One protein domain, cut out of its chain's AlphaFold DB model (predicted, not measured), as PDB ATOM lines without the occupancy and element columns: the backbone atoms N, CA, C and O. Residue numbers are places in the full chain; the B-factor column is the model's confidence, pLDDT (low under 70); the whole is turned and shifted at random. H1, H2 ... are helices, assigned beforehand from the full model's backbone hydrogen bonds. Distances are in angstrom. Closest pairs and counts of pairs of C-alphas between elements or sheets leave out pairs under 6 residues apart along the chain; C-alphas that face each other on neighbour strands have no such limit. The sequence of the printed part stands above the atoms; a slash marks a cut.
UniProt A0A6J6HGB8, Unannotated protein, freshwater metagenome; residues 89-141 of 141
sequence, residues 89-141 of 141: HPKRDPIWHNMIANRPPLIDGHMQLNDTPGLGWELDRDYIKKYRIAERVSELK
ATOM      1  N   HIS A  89      20.000  37.860 -31.069       98.19
ATOM      2  CA  HIS A  89      20.796  36.683 -31.388       98.19
ATOM      3  C   HIS A  89      21.883  37.023 -32.444       98.19
ATOM      4  O   HIS A  89      21.566  37.720 -33.413       98.19
ATOM      5  N   PRO A  90      23.116  36.470 -32.357       97.00
ATOM      6  CA  PRO A  90      24.247  36.846 -33.224       97.00
ATOM      7  C   PRO A  90      24.001  36.739 -34.734       97.00
ATOM      8  O   PRO A  90      24.618  37.438 -35.530       97.00
ATOM      9  N   LYS A  91      23.106  35.834 -35.152       96.81
ATOM     10  CA  LYS A  91      22.730  35.669 -36.569       96.81
ATOM     11  C   LYS A  91      21.832  36.790 -37.102       96.81
ATOM     12  O   LYS A  91      21.737  36.938 -38.314       96.81
ATOM     13  N   ARG A  92      21.130  37.514 -36.225       98.12
ATOM     14  CA  ARG A  92      20.201  38.591 -36.595       98.12
ATOM     15  C   ARG A  92      20.875  39.956 -36.540       98.12
ATOM     16  O   ARG A  92      20.680  40.739 -37.466       98.12
ATOM     17  N   ASP A  93      21.633  40.232 -35.487       97.94
ATOM     18  CA  ASP A  93      22.543  41.373 -35.438       97.94
ATOM     19  C   ASP A  93      23.920  40.887 -34.975       97.94
ATOM     20  O   ASP A  93      24.043  40.387 -33.855       97.94
ATOM     21  N   PRO A  94      24.955  40.987 -35.819       97.50
ATOM     22  CA  PRO A  94      26.306  40.629 -35.431       97.50
ATOM     23  C   PRO A  94      27.054  41.790 -34.759       97.50
ATOM     24  O   PRO A  94      28.152  41.558 -34.254       97.50
ATOM     25  N   ILE A  95      26.519  43.017 -34.754       97.81
ATOM     26  CA  ILE A  95      27.256  44.209 -34.319       97.81
ATOM     27  C   ILE A  95      27.599  44.110 -32.834       97.81
ATOM     28  O   ILE A  95      28.781  44.101 -32.499       97.81
ATOM     29  N   TRP A  96      26.617  43.933 -31.946       97.50
ATOM     30  CA  TRP A  96      26.894  43.843 -30.503       97.50
ATOM     31  C   TRP A  96      27.855  42.697 -30.136       97.50
ATOM     32  O   TRP A  96      28.673  42.809 -29.222       97.50
ATOM     33  N   HIS A  97      27.794  41.590 -30.878       97.06
ATOM     34  CA  HIS A  97      28.582  40.388 -30.590       97.06
ATOM     35  C   HIS A  97      30.037  40.469 -31.037       97.06
ATOM     36  O   HIS A  97      30.855  39.754 -30.467       97.06
ATOM     37  N   ASN A  98      30.345  41.300 -32.036       98.00
ATOM     38  CA  ASN A  98      31.674  41.356 -32.649       98.00
ATOM     39  C   ASN A  98      32.328  42.741 -32.582       98.00
ATOM     40  O   ASN A  98      33.539  42.837 -32.706       98.00
ATOM     41  N   MET A  99      31.564  43.825 -32.422       98.12
ATOM     42  CA  MET A  99      32.110  45.183 -32.493       98.12
ATOM     43  C   MET A  99      32.865  45.594 -31.226       98.12
ATOM     44  O   MET A  99      33.739  46.452 -31.309       98.12
ATOM     45  N   ILE A 100      32.545  45.000 -30.071       97.94
ATOM     46  CA  ILE A 100      33.157  45.326 -28.776       97.94
ATOM     47  C   ILE A 100      33.998  44.135 -28.316       97.94
ATOM     48  O   ILE A 100      33.468  43.108 -27.891       97.94
ATOM     49  N   ALA A 101      35.317  44.290 -28.407       97.50
ATOM     50  CA  ALA A 101      36.304  43.256 -28.111       97.50
ATOM     51  C   ALA A 101      36.367  42.916 -26.614       97.50
ATOM     52  O   ALA A 101      36.574  41.763 -26.246       97.50
ATOM     53  N   ASN A 102      36.135  43.905 -25.748       97.06
ATOM     54  CA  ASN A 102      36.134  43.749 -24.293       97.06
ATOM     55  C   ASN A 102      34.713  43.633 -23.706       97.06
ATOM     56  O   ASN A 102      34.466  44.051 -22.572       97.06
ATOM     57  N   ARG A 103      33.755  43.105 -24.480       96.38
ATOM     58  CA  ARG A 103      32.360  43.002 -24.041       96.38
ATOM     59  C   ARG A 103      32.263  42.100 -22.798       96.38
ATOM     60  O   ARG A 103      32.753  40.970 -22.850       96.38
ATOM     61  N   PRO A 104      31.595  42.539 -21.713       94.94
ATOM     62  CA  PRO A 104      31.438  41.708 -20.528       94.94
ATOM     63  C   PRO A 104      30.650  40.425 -20.838       94.94
ATOM     64  O   PRO A 104      29.731  40.442 -21.671       94.94
ATOM     65  N   PRO A 105      30.979  39.299 -20.182       95.38
ATOM     66  CA  PRO A 105      30.194  38.084 -20.310       95.38
ATOM     67  C   PRO A 105      28.805  38.271 -19.689       95.38
ATOM     68  O   PRO A 105      28.619  39.063 -18.765       95.38
ATOM     69  N   LEU A 106      27.838  37.493 -20.176       96.62
ATOM     70  CA  LEU A 106      26.559  37.320 -19.493       96.62
ATOM     71  C   LEU A 106      26.711  36.211 -18.456       96.62
ATOM     72  O   LEU A 106      27.052  35.083 -18.813       96.62
ATOM     73  N   ILE A 107      26.451  36.534 -17.193       97.94
ATOM     74  CA  ILE A 107      26.489  35.596 -16.067       97.94
ATOM     75  C   ILE A 107      25.113  35.638 -15.413       97.94
ATOM     76  O   ILE A 107      24.652  36.705 -15.016       97.94
ATOM     77  N   ASP A 108      24.423  34.497 -15.381       97.19
ATOM     78  CA  ASP A 108      23.067  34.355 -14.827       97.19
ATOM     79  C   ASP A 108      22.048  35.372 -15.377       97.19
ATOM     80  O   ASP A 108      21.162  35.848 -14.676       97.19
ATOM     81  N   GLY A 109      22.177  35.723 -16.662       96.50
ATOM     82  CA  GLY A 109      21.305  36.695 -17.333       96.50
ATOM     83  C   GLY A 109      21.666  38.163 -17.084       96.50
ATOM     84  O   GLY A 109      21.021  39.045 -17.646       96.50
ATOM     85  N   HIS A 110      22.715  38.436 -16.308       97.00
ATOM     86  CA  HIS A 110      23.188  39.782 -16.009       97.00
ATOM     87  C   HIS A 110      24.484  40.113 -16.750       97.00
ATOM     88  O   HIS A 110      25.341  39.256 -16.973       97.00
ATOM     89  N   MET A 111      24.633  41.389 -17.107       96.25
ATOM     90  CA  MET A 111      25.864  41.952 -17.651       96.25
ATOM     91  C   MET A 111      26.395  43.012 -16.687       96.25
ATOM     92  O   MET A 111      25.729  44.018 -16.452       96.25
ATOM     93  N   GLN A 112      27.596  42.799 -16.155       97.38
ATOM     94  CA  GLN A 112      28.260  43.761 -15.279       97.38
ATOM     95  C   GLN A 112      29.090  44.744 -16.113       97.38
ATOM     96  O   GLN A 112      29.960  44.329 -16.879       97.38
ATOM     97  N   LEU A 113      28.830  46.045 -15.960       97.31
ATOM     98  CA  LEU A 113      29.648  47.095 -16.570       97.31
ATOM     99  C   LEU A 113      31.015  47.196 -15.884       97.31
ATOM    100  O   LEU A 113      31.141  46.904 -14.694       97.31
ATOM    101  N   ASN A 114      32.024  47.603 -16.656       93.44
ATOM    102  CA  ASN A 114      33.375  47.860 -16.162       93.44
ATOM    103  C   ASN A 114      33.526  49.316 -15.673       93.44
ATOM    104  O   ASN A 114      32.737  50.179 -16.049       93.44
ATOM    105  N   ASP A 115      34.571  49.589 -14.885       96.31
ATOM    106  CA  ASP A 115      34.867  50.924 -14.335       96.31
ATOM    107  C   ASP A 115      35.733  51.799 -15.271       96.31
ATOM    108  O   ASP A 115      36.318  52.803 -14.852       96.31
ATOM    109  N   THR A 116      35.872  51.423 -16.546       97.62
ATOM    110  CA  THR A 116      36.688  52.178 -17.511       97.62
ATOM    111  C   THR A 116      35.973  53.481 -17.887       97.62
ATOM    112  O   THR A 116      34.770  53.456 -18.148       97.62
ATOM    113  N   PRO A 117      36.676  54.628 -17.982       98.19
ATOM    114  CA  PRO A 117      36.053  55.903 -18.329       98.19
ATOM    115  C   PRO A 117      35.274  55.900 -19.656       98.19
ATOM    116  O   PRO A 117      35.643  55.238 -20.630       98.19
ATOM    117  N   GLY A 118      34.232  56.733 -19.726       97.94
ATOM    118  CA  GLY A 118      33.367  56.841 -20.902       97.94
ATOM    119  C   GLY A 118      32.441  55.632 -21.034       97.94
ATOM    120  O   GLY A 118      31.903  55.160 -20.042       97.94
ATOM    121  N   LEU A 119      32.250  55.133 -22.260       98.12
ATOM    122  CA  LEU A 119      31.518  53.878 -22.478       98.12
ATOM    123  C   LEU A 119      32.361  52.634 -22.137       98.12
ATOM    124  O   LEU A 119      31.818  51.536 -22.076       98.12
ATOM    125  N   GLY A 120      33.676  52.785 -21.950       97.69
ATOM    126  CA  GLY A 120      34.560  51.685 -21.558       97.69
ATOM    127  C   GLY A 120      34.722  50.567 -22.596       97.69
ATOM    128  O   GLY A 120      35.143  49.467 -22.234       97.69
ATOM    129  N   TRP A 121      34.388  50.816 -23.868       98.12
ATOM    130  CA  TRP A 121      34.457  49.826 -24.948       98.12
ATOM    131  C   TRP A 121      35.755  49.893 -25.749       98.12
ATOM    132  O   TRP A 121      36.133  50.941 -26.278       98.12
ATOM    133  N   GLU A 122      36.377  48.734 -25.930       98.25
ATOM    134  CA  GLU A 122      37.420  48.496 -26.919       98.25
ATOM    135  C   GLU A 122      36.773  47.994 -28.206       98.25
ATOM    136  O   GLU A 122      36.159  46.929 -28.236       98.25
ATOM    137  N   LEU A 123      36.888  48.769 -29.283       98.44
ATOM    138  CA  LEU A 123      36.301  48.394 -30.566       98.44
ATOM    139  C   LEU A 123      37.178  47.377 -31.305       98.44
ATOM    140  O   LEU A 123      38.371  47.626 -31.495       98.44
ATOM    141  N   ASP A 124      36.573  46.302 -31.814       98.44
ATOM    142  CA  ASP A 124      37.246  45.346 -32.699       98.44
ATOM    143  C   ASP A 124      37.568  46.021 -34.042       98.44
ATOM    144  O   ASP A 124      36.714  46.259 -34.908       98.44
ATOM    145  N   ARG A 125      38.846  46.374 -34.209       98.12
ATOM    146  CA  ARG A 125      39.336  47.089 -35.390       98.12
ATOM    147  C   ARG A 125      39.336  46.223 -36.643       98.12
ATOM    148  O   ARG A 125      39.175  46.783 -37.729       98.12
ATOM    149  N   ASP A 126      39.472  44.910 -36.515       98.19
ATOM    150  CA  ASP A 126      39.459  43.998 -37.655       98.19
ATOM    151  C   ASP A 126      38.035  43.808 -38.173       98.19
ATOM    152  O   ASP A 126      37.807  43.885 -39.385       98.19
ATOM    153  N   TYR A 127      37.058  43.682 -37.270       98.12
ATOM    154  CA  TYR A 127      35.642  43.663 -37.629       98.12
ATOM    155  C   TYR A 127      35.231  44.957 -38.344       98.12
ATOM    156  O   TYR A 127      34.653  44.916 -39.434       98.12
ATOM    157  N   ILE A 128      35.616  46.120 -37.804       97.69
ATOM    158  CA  ILE A 128      35.374  47.419 -38.455       97.69
ATOM    159  C   ILE A 128      36.058  47.479 -39.826       97.69
ATOM    160  O   ILE A 128      35.440  47.875 -40.814       97.69
ATOM    161  N   LYS A 129      37.333  47.082 -39.920       96.81
ATOM    162  CA  LYS A 129      38.097  47.111 -41.178       96.81
ATOM    163  C   LYS A 129      37.465  46.233 -42.256       96.81
ATOM    164  O   LYS A 129      37.528  46.610 -43.425       96.81
ATOM    165  N   LYS A 130      36.881  45.098 -41.871       96.69
ATOM    166  CA  LYS A 130      36.220  44.149 -42.771       96.69
ATOM    167  C   LYS A 130      34.942  44.710 -43.394       96.69
ATOM    168  O   LYS A 130      34.685  44.427 -44.559       96.69
ATOM    169  N   TYR A 131      34.153  45.473 -42.633       95.81
ATOM    170  CA  TYR A 131      32.818  45.919 -43.057       95.81
ATOM    171  C   TYR A 131      32.704  47.413 -43.375       95.81
ATOM    172  O   TYR A 131      31.675  47.839 -43.900       95.81
ATOM    173  N   ARG A 132      33.731  48.225 -43.095       95.00
ATOM    174  CA  ARG A 132      33.737  49.632 -43.518       95.00
ATOM    175  C   ARG A 132      33.635  49.740 -45.041       95.00
ATOM    176  O   ARG A 132      34.312  49.020 -45.772       95.00
ATOM    177  N   ILE A 133      32.850  50.703 -45.503       92.88
ATOM    178  CA  ILE A 133      32.754  51.088 -46.913       92.88
ATOM    179  C   ILE A 133      33.488  52.416 -47.120       92.88
ATOM    180  O   ILE A 133      33.465  53.277 -46.242       92.88
ATOM    181  N   ALA A 134      34.187  52.562 -48.248       83.81
ATOM    182  CA  ALA A 134      34.954  53.773 -48.554       83.81
ATOM    183  C   ALA A 134      34.051  54.952 -48.953       83.81
ATOM    184  O   ALA A 134      34.353  56.096 -48.630       83.81
ATOM    185  N   GLU A 135      32.925  54.659 -49.604       81.56
ATOM    186  CA  GLU A 135      31.933  55.639 -50.032       81.56
ATOM    187  C   GLU A 135      30.538  55.166 -49.623       81.56
ATOM    188  O   GLU A 135      30.194  53.988 -49.751       81.56
ATOM    189  N   ARG A 136      29.722  56.093 -49.114       71.38
ATOM    190  CA  ARG A 136      28.314  55.836 -48.814       71.38
ATOM    191  C   ARG A 136      27.532  55.883 -50.123       71.38
ATOM    192  O   ARG A 136      27.196  56.962 -50.598       71.38
ATOM    193  N   VAL A 137      27.203  54.722 -50.678       71.12
ATOM    194  CA  VAL A 137      26.258  54.633 -51.796       71.12
ATOM    195  C   VAL A 137      24.849  54.640 -51.213       71.12
ATOM    196  O   VAL A 137      24.331  53.607 -50.797       71.12
ATOM    197  N   SER A 138      24.236  55.818 -51.103       68.75
ATOM    198  CA  SER A 138      22.790  55.898 -50.904       68.75
ATOM    199  C   SER A 138      22.131  55.923 -52.275       68.75
ATOM    200  O   SER A 138      22.108  56.969 -52.926       68.75
ATOM    201  N   GLU A 139      21.594  54.791 -52.724       57.41
ATOM    202  CA  GLU A 139      20.548  54.837 -53.742       57.41
ATOM    203  C   GLU A 139      19.345  55.535 -53.097       57.41
ATOM    204  O   GLU A 139      18.649  54.958 -52.263       57.41
ATOM    205  N   LEU A 140      19.157  56.819 -53.410       51.75
ATOM    206  CA  LEU A 140      17.891  57.502 -53.171       51.75
ATOM    207  C   LEU A 140      16.831  56.747 -53.985       51.75
ATOM    208  O   LEU A 140      16.826  56.835 -55.212       51.75
ATOM    209  N   LYS A 141      15.987  55.972 -53.305       41.72
ATOM    210  CA  LYS A 141      14.678  55.572 -53.823       41.72
ATOM    211  C   LYS A 141      13.626  56.515 -53.275       41.72
ATOM    212  O   LYS A 141      13.711  56.821 -52.065       41.72
TER     213      LYS A 141
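This is residues 89 to 141 of the 141 residues of the protein "Unannotated protein" of freshwater metagenome (UniProt A0A6J6HGB8). This is a model with little regular structure: a wide loop, residues 99 to 124, runs out from the small helix H1 and folds back to the helix H2, and a tail sticks out beyond, residues 129 to 141, of which 129 to 131 belong to H2. The printed part has 53 residues with two named helices, H1 then H2, and no named strand; the class is all helix, but the named elements hold only 11 residues. It is only just loose, close to extended, with a radius of gyration of the C-alphas of 14.9 A, and elongated, spanning 44 by 25 by 20 A.

H2, residues 125 to 131, and H1, residues 95 to 98, are close but not clearly touching; their closest C-alphas, of Tyr 127 and Asn 98, are 6.8 A apart. In the loop, residues 106 to 107 pair antiparallel with residues 110 to 111. In H2 every O i to N i+4 pair is within hydrogen-bond range; H1 is too short for such a pair.

H2 measures 10.1 A from C-alpha 125 at (39.336, 47.089, -35.390) to C-alpha 131 at (32.818, 45.919, -43.057). H1 measures 5.5 A and begins at C-alpha 95 (27.256, 44.209, -34.319).

The two C-alphas farthest apart, of Asp 108 and Lys 141, are 45.2 A apart. The link from H1 to H2 is long, and the printed part has no cut. The pLDDT is under 70 at residues 138 to 141.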